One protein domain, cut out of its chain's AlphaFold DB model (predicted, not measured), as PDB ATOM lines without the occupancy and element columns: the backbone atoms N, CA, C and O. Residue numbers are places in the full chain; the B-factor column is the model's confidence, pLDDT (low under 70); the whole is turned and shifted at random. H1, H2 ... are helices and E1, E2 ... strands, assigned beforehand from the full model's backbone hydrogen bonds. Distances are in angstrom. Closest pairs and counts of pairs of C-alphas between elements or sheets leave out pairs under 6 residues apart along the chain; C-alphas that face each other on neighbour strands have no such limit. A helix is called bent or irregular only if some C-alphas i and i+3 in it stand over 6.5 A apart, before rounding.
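AT A GLANCE: This is residues 91 to 194 of the 793 residues of an uncharacterized protein of Acidomyces richmondensis BFW (UniProt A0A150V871). A strongly twisted sheet of five strands has H1 on one face, making two layers; H3 packs on H1, H2 only grazes the sheet, and residues 165 to 194, with no named element, trail on after E5. The printed part has 104 residues, with E1 E2 H1 E3 E4 H2 H3 E5 in chain order and a mixed sheet running E3 E4 E1 E2 E5. The class is mixed, helices and strands; the whole is compact, with a radius of gyration of the C-alphas of 13.8 A and spans of 37 by 35 by 25 A.

HOW THE PARTS SIT: E1, residues 91 to 96, and E2, residues 99 to 108, form an antiparallel hairpin, N 94 and O 104 being 2.8 A apart. H1, residues 111 to 124, is on the sheet at a height of 5.2 A, over none of the strands; its closest C-alphas to E2 are Ala 114 and Phe 108, 5.9 A apart. E3, residues 129 to 132, and E4, residues 135 to 138, form another antiparallel hairpin, with N 137 and O 129 at 2.8 A. E4 is parallel to E1, with N 136 and O 93 at 2.9 A. H2, residues 143 to 149, grazes the sheet with residues 144 to 148. H3, residues 151 to 156, touches H1 at a shallow tilt of 6 degrees, opposite ways, closest at C-alphas 153 and 117, 7.4 A. E5, residues 160 to 164, is antiparallel to E2, with N 107 and O 161 at 3.0 A. E2, H1, E3, with E4 and E1 between its two strands in the sheet, and E4, H2 H3, E5, with E1 and E2 between its two strands, are split strand-helix-strand units, each two strands of one sheet that are not neighbours and have helices between them along the chain; both crossovers are right-handed. Every O i to N i+4 pair is within hydrogen-bond range in H1 and H2; H3 has 0 of 2, but 2 of 3 O i to N i+3 pairs.

IN THESE COORDINATES: E1 begins at C-alpha 91 (13.610, -6.357, 22.343). E2 spans 23.8 A and bends by 63 degrees at residue 102; H1 spans 20.1 A. H3 is irregular, C-alphas 152 and 155 being 7.6 A apart. E5 ends at C-alpha 164 (0.717, -10.259, 25.786).

THE WHOLE: The two C-alphas farthest apart, those of Pro 151 and Ala 194, are 39.7 A apart. The printed part has no cut, and the links between its named elements are tight. The pLDDT is under 70 at residues 97 to 102, 166 to 181 and 191 to 194.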
ATOM      1  N   TYR A  91      14.642  -5.363  22.055       90.31
ATOM      2  CA  TYR A  91      13.610  -6.357  22.343       90.31
ATOM      3  C   TYR A  91      13.926  -7.124  23.629       90.31
ATOM      4  O   TYR A  91      15.069  -7.507  23.881       90.31
ATOM      5  N   ALA A  92      12.902  -7.403  24.436       89.06
ATOM      6  CA  ALA A  92      13.039  -8.182  25.662       89.06
ATOM      7  C   ALA A  92      11.812  -9.056  25.952       89.06
ATOM      8  O   ALA A  92      10.669  -8.669  25.719       89.06
ATOM      9  N   TYR A  93      12.048 -10.223  26.551       87.56
ATOM     10  CA  TYR A  93      10.998 -11.035  27.153       87.56
ATOM     11  C   TYR A  93      10.665 -10.540  28.561       87.56
ATOM     12  O   TYR A  93      11.543 -10.282  29.384       87.56
ATOM     13  N   ALA A  94       9.375 -10.530  28.879       86.56
ATOM     14  CA  ALA A  94       8.867 -10.501  30.240       86.56
ATOM     15  C   ALA A  94       8.075 -11.778  30.545       86.56
ATOM     16  O   ALA A  94       7.346 -12.293  29.697       86.56
ATOM     17  N   ARG A  95       8.188 -12.286  31.775       84.81
ATOM     18  CA  ARG A  95       7.419 -13.445  32.261       84.81
ATOM     19  C   ARG A  95       6.739 -13.157  33.596       84.81
ATOM     20  O   ARG A  95       7.285 -12.430  34.428       84.81
ATOM     21  N   ARG A  96       5.586 -13.783  33.843       79.75
ATOM     22  CA  ARG A  96       5.005 -13.837  35.191       79.75
ATOM     23  C   ARG A  96       5.824 -14.807  36.044       79.75
ATOM     24  O   ARG A  96       6.000 -15.957  35.652       79.75
ATOM     25  N   GLY A  97       6.331 -14.351  37.189       64.94
ATOM     26  CA  GLY A  97       7.301 -15.084  38.017       64.94
ATOM     27  C   GLY A  97       6.846 -16.489  38.414       64.94
ATOM     28  O   GLY A  97       7.658 -17.409  38.435       64.94
ATOM     29  N   ASP A  98       5.539 -16.653  38.625       62.78
ATOM     30  CA  ASP A  98       4.933 -17.897  39.106       62.78
ATOM     31  C   ASP A  98       4.320 -18.751  37.972       62.78
ATOM     32  O   ASP A  98       3.781 -19.824  38.235       62.78
ATOM     33  N   ASN A  99       4.343 -18.290  36.709       62.47
ATOM     34  CA  ASN A  99       3.788 -19.045  35.578       62.47
ATOM     35  C   ASN A  99       4.539 -18.808  34.251       62.47
ATOM     36  O   ASN A  99       4.335 -17.796  33.579       62.47
ATOM     37  N   ASN A 100       5.292 -19.823  33.810       62.62
ATOM     38  CA  ASN A 100       6.055 -19.847  32.551       62.62
ATOM     39  C   ASN A 100       5.212 -19.709  31.260       62.62
ATOM     40  O   ASN A 100       5.783 -19.557  30.172       62.62
ATOM     41  N   GLN A 101       3.880 -19.791  31.354       55.03
ATOM     42  CA  GLN A 101       2.952 -19.593  30.232       55.03
ATOM     43  C   GLN A 101       2.640 -18.111  29.977       55.03
ATOM     44  O   GLN A 101       2.530 -17.698  28.826       55.03
ATOM     45  N   SER A 102       2.527 -17.289  31.027       59.41
ATOM     46  CA  SER A 102       2.201 -15.862  30.892       59.41
ATOM     47  C   SER A 102       3.451 -15.070  30.512       59.41
ATOM     48  O   SER A 102       4.209 -14.611  31.372       59.41
ATOM     49  N   ARG A 103       3.668 -14.950  29.201       76.62
ATOM     50  CA  ARG A 103       4.785 -14.234  28.582       76.62
ATOM     51  C   ARG A 103       4.298 -12.929  27.957       76.62
ATOM     52  O   ARG A 103       3.179 -12.854  27.452       76.62
ATOM     53  N   TYR A 104       5.180 -11.941  27.925       84.31
ATOM     54  CA  TYR A 104       4.995 -10.685  27.211       84.31
ATOM     55  C   TYR A 104       6.256 -10.385  26.397       84.31
ATOM     56  O   TYR A 104       7.367 -10.644  26.867       84.31
ATOM     57  N   LEU A 105       6.089  -9.824  25.203       87.62
ATOM     58  CA  LEU A 105       7.157  -9.134  24.483       87.62
ATOM     59  C   LEU A 105       7.157  -7.674  24.927       87.62
ATOM     60  O   LEU A 105       6.095  -7.056  25.001       87.62
ATOM     61  N   LEU A 106       8.336  -7.138  25.210       89.62
ATOM     62  CA  LEU A 106       8.595  -5.720  25.413       89.62
ATOM     63  C   LEU A 106       9.488  -5.238  24.269       89.62
ATOM     64  O   LEU A 106      10.539  -5.832  24.022       89.62
ATOM     65  N   THR A 107       9.087  -4.155  23.612       91.19
ATOM     66  CA  THR A 107       9.886  -3.490  22.575       91.19
ATOM     67  C   THR A 107      10.139  -2.057  23.014       91.19
ATOM     68  O   THR A 107       9.199  -1.353  23.382       91.19
ATOM     69  N   PHE A 108      11.397  -1.629  22.979       92.50
ATOM     70  CA  PHE A 108      11.858  -0.299  23.371       92.50
ATOM     71  C   PHE A 108      12.570   0.375  22.194       92.50
ATOM     72  O   PHE A 108      13.188  -0.301  21.376       92.50
ATOM     73  N   ALA A 109      12.525   1.708  22.141       91.62
ATOM     74  CA  ALA A 109      13.205   2.494  21.113       91.62
ATOM     75  C   ALA A 109      14.731   2.280  21.118       91.62
ATOM     76  O   ALA A 109      15.321   2.169  20.054       91.62
ATOM     77  N   SER A 110      15.340   2.157  22.305       91.12
ATOM     78  CA  SER A 110      16.753   1.795  22.474       91.12
ATOM     79  C   SER A 110      16.999   1.030  23.778       91.12
ATOM     80  O   SER A 110      16.142   0.994  24.673       91.12
ATOM     81  N   ALA A 111      18.185   0.435  23.931       89.88
ATOM     82  CA  ALA A 111      18.577  -0.204  25.189       89.88
ATOM     83  C   ALA A 111      18.714   0.811  26.341       89.88
ATOM     84  O   ALA A 111      18.402   0.482  27.489       89.88
ATOM     85  N   SER A 112      19.098   2.059  26.046       89.75
ATOM     86  CA  SER A 112      19.107   3.177  27.002       89.75
ATOM     87  C   SER A 112      17.717   3.379  27.616       89.75
ATOM     88  O   SER A 112      17.570   3.395  28.840       89.75
ATOM     89  N   VAL A 113      16.676   3.407  26.773       91.06
ATOM     90  CA  VAL A 113      15.267   3.509  27.193       91.06
ATOM     91  C   VAL A 113      14.839   2.300  28.034       91.06
ATOM     92  O   VAL A 113      14.167   2.467  29.053       91.06
ATOM     93  N   ALA A 114      15.242   1.084  27.654       91.31
ATOM     94  CA  ALA A 114      14.933  -0.128  28.415       91.31
ATOM     95  C   ALA A 114      15.586  -0.141  29.811       91.31
ATOM     96  O   ALA A 114      14.995  -0.622  30.782       91.31
ATOM     97  N   ASN A 115      16.797   0.413  29.927       90.44
ATOM     98  CA  ASN A 115      17.515   0.547  31.192       90.44
ATOM     99  C   ASN A 115      16.909   1.643  32.088       90.44
ATOM    100  O   ASN A 115      16.740   1.411  33.285       90.44
ATOM    101  N   GLU A 116      16.501   2.787  31.531       91.81
ATOM    102  CA  GLU A 116      15.781   3.837  32.271       91.81
ATOM    103  C   GLU A 116      14.428   3.329  32.805       91.81
ATOM    104  O   GLU A 116      14.126   3.449  33.995       91.81
ATOM    105  N   TRP A 117      13.643   2.680  31.940       92.75
ATOM    106  CA  TRP A 117      12.373   2.044  32.295       92.75
ATOM    107  C   TRP A 117      12.535   1.010  33.416       92.75
ATOM    108  O   TRP A 117      11.725   0.957  34.345       92.75
ATOM    109  N   TRP A 118      13.612   0.221  33.366       91.62
ATOM    110  CA  TRP A 118      13.942  -0.749  34.406       91.62
ATOM    111  C   TRP A 118      14.263  -0.090  35.756       91.62
ATOM    112  O   TRP A 118      13.754  -0.540  36.783       91.62
ATOM    113  N   LEU A 119      15.051   0.990  35.775       90.56
ATOM    114  CA  LEU A 119      15.376   1.718  37.008       90.56
ATOM    115  C   LEU A 119      14.117   2.320  37.654       90.56
ATOM    116  O   LEU A 119      13.922   2.196  38.864       90.56
ATOM    117  N   LEU A 120      13.213   2.888  36.850       90.31
ATOM    118  CA  LEU A 120      11.914   3.368  37.328       90.31
ATOM    119  C   LEU A 120      11.053   2.222  37.889       90.31
ATOM    120  O   LEU A 120      10.427   2.385  38.939       90.31
ATOM    121  N   LEU A 121      11.047   1.043  37.251       89.50
ATOM    122  CA  LEU A 121      10.362  -0.131  37.802       89.50
ATOM    123  C   LEU A 121      10.957  -0.582  39.141       89.50
ATOM    124  O   LEU A 121      10.186  -0.908  40.038       89.50
ATOM    125  N   GLN A 122      12.280  -0.568  39.320       88.25
ATOM    126  CA  GLN A 122      12.899  -0.932  40.601       88.25
ATOM    127  C   GLN A 122      12.512   0.023  41.741       88.25
ATOM    128  O   GLN A 122      12.342  -0.427  42.874       88.25
ATOM    129  N   VAL A 123      12.342   1.318  41.453       88.88
ATOM    130  CA  VAL A 123      11.948   2.332  42.451       88.88
ATOM    131  C   VAL A 123      10.482   2.191  42.874       88.88
ATOM    132  O   VAL A 123      10.182   2.303  44.061       88.88
ATOM    133  N   TYR A 124       9.564   1.950  41.931       87.25
ATOM    134  CA  TYR A 124       8.120   1.930  42.215       87.25
ATOM    135  C   TYR A 124       7.529   0.526  42.432       87.25
ATOM    136  O   TYR A 124       6.462   0.404  43.034       87.25
ATOM    137  N   PHE A 125       8.202  -0.534  41.974       86.38
ATOM    138  CA  PHE A 125       7.717  -1.917  42.011       86.38
ATOM    139  C   PHE A 125       8.848  -2.905  42.387       86.38
ATOM    140  O   PHE A 125       9.368  -3.620  41.525       86.38
ATOM    141  N   PRO A 126       9.222  -3.014  43.679       80.56
ATOM    142  CA  PRO A 126      10.342  -3.854  44.133       80.56
ATOM    143  C   PRO A 126      10.134  -5.371  43.943       80.56
ATOM    144  O   PRO A 126      11.071  -6.146  44.107       80.56
ATOM    145  N   GLU A 127       8.929  -5.810  43.564       79.50
ATOM    146  CA  GLU A 127       8.608  -7.207  43.223       79.50
ATOM    147  C   GLU A 127       9.054  -7.618  41.801       79.50
ATOM    148  O   GLU A 127       8.800  -8.743  41.355       79.50
ATOM    149  N   CYS A 128       9.710  -6.712  41.072       83.88
ATOM    150  CA  CYS A 128      10.341  -6.964  39.781       83.88
ATOM    151  C   CYS A 128      11.738  -7.586  39.931       83.88
ATOM    152  O   CYS A 128      12.549  -7.150  40.743       83.88
ATOM    153  N   SER A 129      12.089  -8.522  39.046       85.06
ATOM    154  CA  SER A 129      13.476  -8.977  38.858       85.06
ATOM    155  C   SER A 129      13.861  -8.987  37.376       85.06
ATOM    156  O   SER A 129      13.008  -9.168  36.508       85.06
ATOM    157  N   ARG A 130      15.153  -8.800  37.081       86.56
ATOM    158  CA  ARG A 130      15.722  -8.836  35.723       86.56
ATOM    159  C   ARG A 130      16.820  -9.906  35.656       86.56
ATOM    160  O   ARG A 130      17.974  -9.590  35.933       86.56
ATOM    161  N   PRO A 131      16.485 -11.178  35.359       81.31
ATOM    162  CA  PRO A 131      17.470 -12.260  35.300       81.31
ATOM    163  C   PRO A 131      18.501 -12.159  34.161       81.31
ATOM    164  O   PRO A 131      19.458 -12.925  34.163       81.31
ATOM    165  N   GLY A 132      18.320 -11.258  33.189       82.31
ATOM    166  CA  GLY A 132      19.290 -11.008  32.117       82.31
ATOM    167  C   GLY A 132      18.971  -9.732  31.325       82.31
ATOM    168  O   GLY A 132      17.910  -9.144  31.543       82.31
ATOM    169  N   PRO A 133      19.842  -9.290  30.396       81.75
ATOM    170  CA  PRO A 133      19.673  -8.020  29.681       81.75
ATOM    171  C   PRO A 133      18.304  -7.891  29.001       81.75
ATOM    172  O   PRO A 133      17.591  -6.918  29.253       81.75
ATOM    173  N   GLN A 134      17.912  -8.922  28.245       86.94
ATOM    174  CA  GLN A 134      16.629  -9.048  27.545       86.94
ATOM    175  C   GLN A 134      15.561  -9.838  28.333       86.94
ATOM    176  O   GLN A 134      14.593 -10.304  27.734       86.94
ATOM    177  N   LEU A 135      15.717 -10.062  29.647       85.94
ATOM    178  CA  LEU A 135      14.767 -10.869  30.427       85.94
ATOM    179  C   LEU A 135      14.330 -10.180  31.721       85.94
ATOM    180  O   LEU A 135      15.109 -10.020  32.661       85.94
ATOM    181  N   PHE A 136      13.036  -9.879  31.786       88.00
ATOM    182  CA  PHE A 136      12.328  -9.332  32.940       88.00
ATOM    183  C   PHE A 136      11.348 -10.359  33.533       88.00
ATOM    184  O   PHE A 136      10.847 -11.252  32.845       88.00
ATOM    185  N   SER A 137      11.059 -10.253  34.828       86.31
ATOM    186  CA  SER A 137      10.188 -11.187  35.546       86.31
ATOM    187  C   SER A 137       9.396 -10.451  36.632       86.31
ATOM    188  O   SER A 137       9.986  -9.873  37.547       86.31
ATOM    189  N   PHE A 138       8.062 -10.486  36.546       86.44
ATOM    190  CA  PHE A 138       7.140  -9.718  37.401       86.44
ATOM    191  C   PHE A 138       6.184 -10.643  38.161       86.44
ATOM    192  O   PHE A 138       5.746 -11.650  37.607       86.44
ATOM    193  N   LYS A 139       5.811 -10.307  39.402       81.00
ATOM    194  CA  LYS A 139       4.784 -11.062  40.152       81.00
ATOM    195  C   LYS A 139       3.359 -10.565  39.879       81.00
ATOM    196  O   LYS A 139       2.468 -11.366  39.620       81.00
ATOM    197  N   ASP A 140       3.153  -9.247  39.898       79.06
ATOM    198  CA  ASP A 140       1.847  -8.614  39.659       79.06
ATOM    199  C   ASP A 140       1.475  -8.660  38.155       79.06
ATOM    200  O   ASP A 140       2.218  -8.116  37.334       79.06
ATOM    201  N   PRO A 141       0.346  -9.289  37.762       70.50
ATOM    202  CA  PRO A 141      -0.069  -9.389  36.360       70.50
ATOM    203  C   PRO A 141      -0.517  -8.052  35.747       70.50
ATOM    204  O   PRO A 141      -0.520  -7.916  34.527       70.50
ATOM    205  N   GLU A 142      -0.881  -7.057  36.559       78.69
ATOM    206  CA  GLU A 142      -1.279  -5.726  36.082       78.69
ATOM    207  C   GLU A 142      -0.094  -4.748  36.001       78.69
ATOM    208  O   GLU A 142      -0.287  -3.583  35.652       78.69
ATOM    209  N   LEU A 143       1.127  -5.178  36.338       84.38
ATOM    210  CA  LEU A 143       2.280  -4.291  36.523       84.38
ATOM    211  C   LEU A 143       2.606  -3.441  35.289       84.38
ATOM    212  O   LEU A 143       2.859  -2.247  35.425       84.38
ATOM    213  N   LEU A 144       2.526  -4.015  34.084       84.06
ATOM    214  CA  LEU A 144       2.733  -3.276  32.831       84.06
ATOM    215  C   LEU A 144       1.653  -2.199  32.626       84.06
ATOM    216  O   LEU A 144       1.973  -1.055  32.310       84.06
ATOM    217  N   SER A 145       0.389  -2.520  32.914       83.75
ATOM    218  CA  SER A 145      -0.739  -1.578  32.871       83.75
ATOM    219  C   SER A 145      -0.642  -0.485  33.947       83.75
ATOM    220  O   SER A 145      -1.069   0.649  33.720       83.75
ATOM    221  N   LYS A 146      -0.070  -0.801  35.116       85.44
ATOM    222  CA  LYS A 146       0.205   0.151  36.205       85.44
ATOM    223  C   LYS A 146       1.351   1.093  35.829       85.44
ATOM    224  O   LYS A 146       1.176   2.305  35.927       85.44
ATOM    225  N   ALA A 147       2.458   0.569  35.299       85.19
ATOM    226  CA  ALA A 147       3.565   1.364  34.763       85.19
ATOM    227  C   ALA A 147       3.103   2.292  33.623       85.19
ATOM    228  O   ALA A 147       3.385   3.488  33.654       85.19
ATOM    229  N   TRP A 148       2.283   1.796  32.686       85.50
ATOM    230  CA  TRP A 148       1.702   2.603  31.600       85.50
ATOM    231  C   TRP A 148       0.798   3.748  32.091       85.50
ATOM    232  O   TRP A 148       0.606   4.750  31.398       85.50
ATOM    233  N   ARG A 149       0.230   3.638  33.296       87.81
ATOM    234  CA  ARG A 149      -0.592   4.689  33.924       87.81
ATOM    235  C   ARG A 149       0.209   5.626  34.831       87.81
ATOM    236  O   ARG A 149      -0.246   6.741  35.066       87.81
ATOM    237  N   HIS A 150       1.382   5.218  35.308       87.38
ATOM    238  CA  HIS A 150       2.140   5.948  36.322       87.38
ATOM    239  C   HIS A 150       2.762   7.261  35.780       87.38
ATOM    240  O   HIS A 150       3.312   7.253  34.673       87.38
ATOM    241  N   PRO A 151       2.726   8.389  36.526       87.88
ATOM    242  CA  PRO A 151       3.229   9.679  36.039       87.88
ATOM    243  C   PRO A 151       4.712   9.667  35.656       87.88
ATOM    244  O   PRO A 151       5.068  10.182  34.601       87.88
ATOM    245  N   SER A 152       5.568   9.013  36.448       87.19
ATOM    246  CA  SER A 152       7.024   8.968  36.216       87.19
ATOM    247  C   SER A 152       7.456   8.186  34.967       87.19
ATOM    248  O   SER A 152       8.644   8.118  34.694       87.19
ATOM    249  N   PHE A 153       6.522   7.580  34.229       89.00
ATOM    250  CA  PHE A 153       6.778   6.909  32.949       89.00
ATOM    251  C   PHE A 153       6.236   7.716  31.752       89.00
ATOM    252  O   PHE A 153       6.274   7.230  30.624       89.00
ATOM    253  N   ALA A 154       5.694   8.925  31.966       86.94
ATOM    254  CA  ALA A 154       5.005   9.710  30.936       86.94
ATOM    255  C   ALA A 154       5.860  10.015  29.699       86.94
ATOM    256  O   ALA A 154       5.380   9.857  28.580       86.94
ATOM    257  N   HIS A 155       7.129  10.371  29.895       89.25
ATOM    258  CA  HIS A 155       8.102  10.638  28.830       89.25
ATOM    259  C   HIS A 155       8.591   9.376  28.103       89.25
ATOM    260  O   HIS A 155       9.214   9.481  27.048       89.25
ATOM    261  N   LEU A 156       8.289   8.187  28.638       88.62
ATOM    262  CA  LEU A 156       8.622   6.901  28.027       88.62
ATOM    263  C   LEU A 156       7.462   6.295  27.226       88.62
ATOM    264  O   LEU A 156       7.707   5.388  26.441       88.62
ATOM    265  N   LYS A 157       6.214   6.770  27.363       86.62
ATOM    266  CA  LYS A 157       5.028   6.121  26.745       86.62
ATOM    267  C   LYS A 157       5.047   6.055  25.213       86.62
ATOM    268  O   LYS A 157       4.338   5.237  24.643       86.62
ATOM    269  N   SER A 158       5.833   6.901  24.549       87.75
ATOM    270  CA  SER A 158       6.072   6.857  23.097       87.75
ATOM    271  C   SER A 158       7.318   6.052  22.701       87.75
ATOM    272  O   SER A 158       7.564   5.868  21.514       87.75
ATOM    273  N   LYS A 159       8.113   5.589  23.675       90.81
ATOM    274  CA  LYS A 159       9.412   4.927  23.481       90.81
ATOM    275  C   LYS A 159       9.425   3.441  23.861       90.81
ATOM    276  O   LYS A 159      10.464   2.802  23.724       90.81
ATOM    277  N   TRP A 160       8.320   2.881  24.356       92.19
ATOM    278  CA  TRP A 160       8.171   1.435  24.548       92.19
ATOM    279  C   TRP A 160       6.736   0.976  24.309       92.19
ATOM    280  O   TRP A 160       5.796   1.759  24.411       92.19
ATOM    281  N   MET A 161       6.577  -0.311  24.021       89.50
ATOM    282  CA  MET A 161       5.292  -1.000  23.912       89.50
ATOM    283  C   MET A 161       5.406  -2.427  24.458       89.50
ATOM    284  O   MET A 161       6.511  -2.945  24.642       89.50
ATOM    285  N   TYR A 162       4.268  -3.078  24.703       88.19
ATOM    286  CA  TYR A 162       4.234  -4.486  25.096       88.19
ATOM    287  C   TYR A 162       3.118  -5.263  24.393       88.19
ATOM    288  O   TYR A 162       2.080  -4.701  24.049       88.19
ATOM    289  N   ILE A 163       3.332  -6.567  24.208       83.69
ATOM    290  CA  ILE A 163       2.366  -7.512  23.627       83.69
ATOM    291  C   ILE A 163       2.235  -8.710  24.573       83.69
ATOM    292  O   ILE A 163       3.245  -9.285  24.977       83.69
ATOM    293  N   SER A 164       1.012  -9.090  24.946       79.50
ATOM    294  CA  SER A 164       0.717 -10.259  25.786       79.50
ATOM    295  C   SER A 164       0.518 -11.524  24.949       79.50
ATOM    296  O   SER A 164      -0.355 -11.578  24.089       79.50
ATOM    297  N   PHE A 165       1.281 -12.578  25.241       70.69
ATOM    298  CA  PHE A 165       1.157 -13.867  24.548       70.69
ATOM    299  C   PHE A 165       0.097 -14.803  25.155       70.69
ATOM    300  O   PHE A 165      -0.170 -15.857  24.588       70.69
ATOM    301  N   SER A 166      -0.498 -14.455  26.302       57.44
ATOM    302  CA  SER A 166      -1.469 -15.317  26.998       57.44
ATOM    303  C   SER A 166      -2.785 -15.511  26.238       57.44
ATOM    304  O   SER A 166      -3.347 -16.600  26.288       57.44
ATOM    305  N   ASP A 167      -3.273 -14.478  25.547       49.00
ATOM    306  CA  ASP A 167      -4.643 -14.471  25.011       49.00
ATOM    307  C   ASP A 167      -4.753 -15.229  23.673       49.00
ATOM    308  O   ASP A 167      -5.816 -15.716  23.301       49.00
ATOM    309  N   THR A 168      -3.640 -15.392  22.949       48.69
ATOM    310  CA  THR A 168      -3.639 -15.999  21.606       48.69
ATOM    311  C   THR A 168      -3.686 -17.530  21.614       48.69
ATOM    312  O   THR A 168      -3.828 -18.137  20.550       48.69
ATOM    313  N   GLN A 169      -3.594 -18.169  22.788       46.16
ATOM    314  CA  GLN A 169      -3.645 -19.630  22.913       46.16
ATOM    315  C   GLN A 169      -5.082 -20.192  22.931       46.16
ATOM    316  O   GLN A 169      -5.262 -21.352  22.565       46.16
ATOM    317  N   GLU A 170      -6.098 -19.398  23.296       45.34
ATOM    318  CA  GLU A 170      -7.507 -19.843  23.268       45.34
ATOM    319  C   GLU A 170      -8.183 -19.588  21.905       45.34
ATOM    320  O   GLU A 170      -8.901 -20.458  21.414       45.34
ATOM    321  N   ASP A 171      -7.887 -18.464  21.239       42.84
ATOM    322  CA  ASP A 171      -8.494 -18.069  19.948       42.84
ATOM    323  C   ASP A 171      -7.792 -18.651  18.694       42.84
ATOM    324  O   ASP A 171      -8.078 -18.262  17.561       42.84
ATOM    325  N   GLY A 172      -6.842 -19.578  18.856       40.88
ATOM    326  CA  GLY A 172      -6.192 -20.299  17.745       40.88
ATOM    327  C   GLY A 172      -5.238 -19.477  16.859       40.88
ATOM    328  O   GLY A 172      -4.591 -20.036  15.977       40.88
ATOM    329  N   LEU A 173      -5.094 -18.172  17.108       45.47
ATOM    330  CA  LEU A 173      -4.186 -17.260  16.391       45.47
ATOM    331  C   LEU A 173      -2.720 -17.322  16.882       45.47
ATOM    332  O   LEU A 173      -1.849 -16.661  16.315       45.47
ATOM    333  N   GLY A 174      -2.423 -18.118  17.915       38.06
ATOM    334  CA  GLY A 174      -1.145 -18.182  18.647       38.06
ATOM    335  C   GLY A 174       0.092 -18.734  17.922       38.06
ATOM    336  O   GLY A 174       1.015 -19.203  18.590       38.06
ATOM    337  N   GLY A 175       0.135 -18.684  16.587       41.00
ATOM    338  CA  GLY A 175       1.311 -19.046  15.784       41.00
ATOM    339  C   GLY A 175       2.245 -17.862  15.501       41.00
ATOM    340  O   GLY A 175       3.423 -17.899  15.848       41.00
ATOM    341  N   ALA A 176       1.714 -16.786  14.909       43.47
ATOM    342  CA  ALA A 176       2.518 -15.724  14.283       43.47
ATOM    343  C   ALA A 176       3.430 -14.938  15.244       43.47
ATOM    344  O   ALA A 176       4.437 -14.377  14.827       43.47
ATOM    345  N   ALA A 177       3.080 -14.884  16.530       43.72
ATOM    346  CA  ALA A 177       3.772 -14.051  17.508       43.72
ATOM    347  C   ALA A 177       4.954 -14.766  18.206       43.72
ATOM    348  O   ALA A 177       5.684 -14.130  18.959       43.72
ATOM    349  N   GLN A 178       5.201 -16.055  17.928       46.75
ATOM    350  CA  GLN A 178       6.402 -16.773  18.396       46.75
ATOM    351  C   GLN A 178       7.645 -16.484  17.530       46.75
ATOM    352  O   GLN A 178       8.506 -17.345  17.354       46.75
ATOM    353  N   GLY A 179       7.746 -15.266  16.988       49.03
ATOM    354  CA  GLY A 179       8.950 -14.804  16.308       49.03
ATOM    355  C   GLY A 179      10.161 -14.906  17.236       49.03
ATOM    356  O   GLY A 179      10.080 -14.589  18.426       49.03
ATOM    357  N   ILE A 180      11.285 -15.370  16.691       58.50
ATOM    358  CA  ILE A 180      12.553 -15.435  17.417       58.50
ATOM    359  C   ILE A 180      12.930 -13.997  17.792       58.50
ATOM    360  O   ILE A 180      13.232 -13.197  16.909       58.50
ATOM    361  N   ILE A 181      12.898 -13.659  19.088       68.94
ATOM    362  CA  ILE A 181      13.460 -12.385  19.552       68.94
ATOM    363  C   ILE A 181      14.938 -12.379  19.150       68.94
ATOM    364  O   ILE A 181      15.646 -13.325  19.515       68.94
ATOM    365  N   PRO A 182      15.422 -11.348  18.434       75.56
ATOM    366  CA  PRO A 182      16.837 -11.234  18.136       75.56
ATOM    367  C   PRO A 182      17.642 -11.217  19.433       75.56
ATOM    368  O   PRO A 182      17.338 -10.443  20.341       75.56
ATOM    369  N   VAL A 183      18.659 -12.070  19.537       77.62
ATOM    370  CA  VAL A 183      19.555 -12.043  20.696       77.62
ATOM    371  C   VAL A 183      20.335 -10.732  20.636       77.62
ATOM    372  O   VAL A 183      20.988 -10.450  19.633       77.62
ATOM    373  N   GLN A 184      20.244  -9.919  21.684       83.50
ATOM    374  CA  GLN A 184      20.910  -8.622  21.777       83.50
ATOM    375  C   GLN A 184      21.745  -8.528  23.055       83.50
ATOM    376  O   GLN A 184      21.415  -9.125  24.084       83.50
ATOM    377  N   ASP A 185      22.834  -7.764  22.989       81.88
ATOM    378  CA  ASP A 185      23.647  -7.432  24.157       81.88
ATOM    379  C   ASP A 185      22.927  -6.428  25.090       81.88
ATOM    380  O   ASP A 185      21.766  -6.062  24.897       81.88
ATOM    381  N   ALA A 186      23.613  -5.956  26.134       78.12
ATOM    382  CA  ALA A 186      23.059  -4.954  27.051       78.12
ATOM    383  C   ALA A 186      22.970  -3.523  26.468       78.12
ATOM    384  O   ALA A 186      22.439  -2.638  27.143       78.12
ATOM    385  N   ARG A 187      23.482  -3.301  25.247       77.12
ATOM    386  CA  ARG A 187      23.457  -2.043  24.481       77.12
ATOM    387  C   ARG A 187      22.456  -2.082  23.307       77.12
ATOM    388  O   ARG A 187      22.155  -1.035  22.752       77.12
ATOM    389  N   GLY A 188      21.906  -3.249  22.963       74.31
ATOM    390  CA  GLY A 188      20.976  -3.455  21.846       74.31
ATOM    391  C   GLY A 188      21.614  -3.947  20.546       74.31
ATOM    392  O   GLY A 188      20.913  -4.102  19.546       74.31
ATOM    393  N   ASN A 189      22.906  -4.264  20.549       79.94
ATOM    394  CA  ASN A 189      23.598  -4.802  19.381       79.94
ATOM    395  C   ASN A 189      23.227  -6.272  19.155       79.94
ATOM    396  O   ASN A 189      23.124  -7.048  20.106       79.94
ATOM    397  N   MET A 190      23.054  -6.663  17.894       77.06
ATOM    398  CA  MET A 190      22.580  -7.989  17.486       77.06
ATOM    399  C   MET A 190      23.659  -9.074  17.666       77.06
ATOM    400  O   MET A 190      24.519  -9.263  16.802       77.06
ATOM    401  N   LEU A 191      23.576  -9.856  18.746       64.81
ATOM    402  CA  LEU A 191      24.441 -11.006  19.042       64.81
ATOM    403  C   LEU A 191      24.095 -12.215  18.147       64.81
ATOM    404  O   LEU A 191      23.571 -13.228  18.605       64.81
ATOM    405  N   GLY A 192      24.386 -12.083  16.852       50.22
ATOM    406  CA  GLY A 192      24.075 -13.067  15.806       50.22
ATOM    407  C   GLY A 192      23.385 -12.485  14.566       50.22
ATOM    408  O   GLY A 192      22.845 -13.241  13.764       50.22
ATOM    409  N   GLY A 193      23.375 -11.157  14.399       36.94
ATOM    410  CA  GLY A 193      22.640 -10.437  13.346       36.94
ATOM    411  C   GLY A 193      23.184 -10.532  11.914       36.94
ATOM    412  O   GLY A 193      23.034  -9.573  11.168       36.94
ATOM    413  N   ALA A 194      23.797 -11.647  11.516       30.19
ATOM    414  CA  ALA A 194      24.217 -11.892  10.136       30.19
ATOM    415  C   ALA A 194      23.775 -13.296   9.704       30.19
ATOM    416  O   ALA A 194      24.245 -14.301  10.240       30.19
TER     417      ALA A 194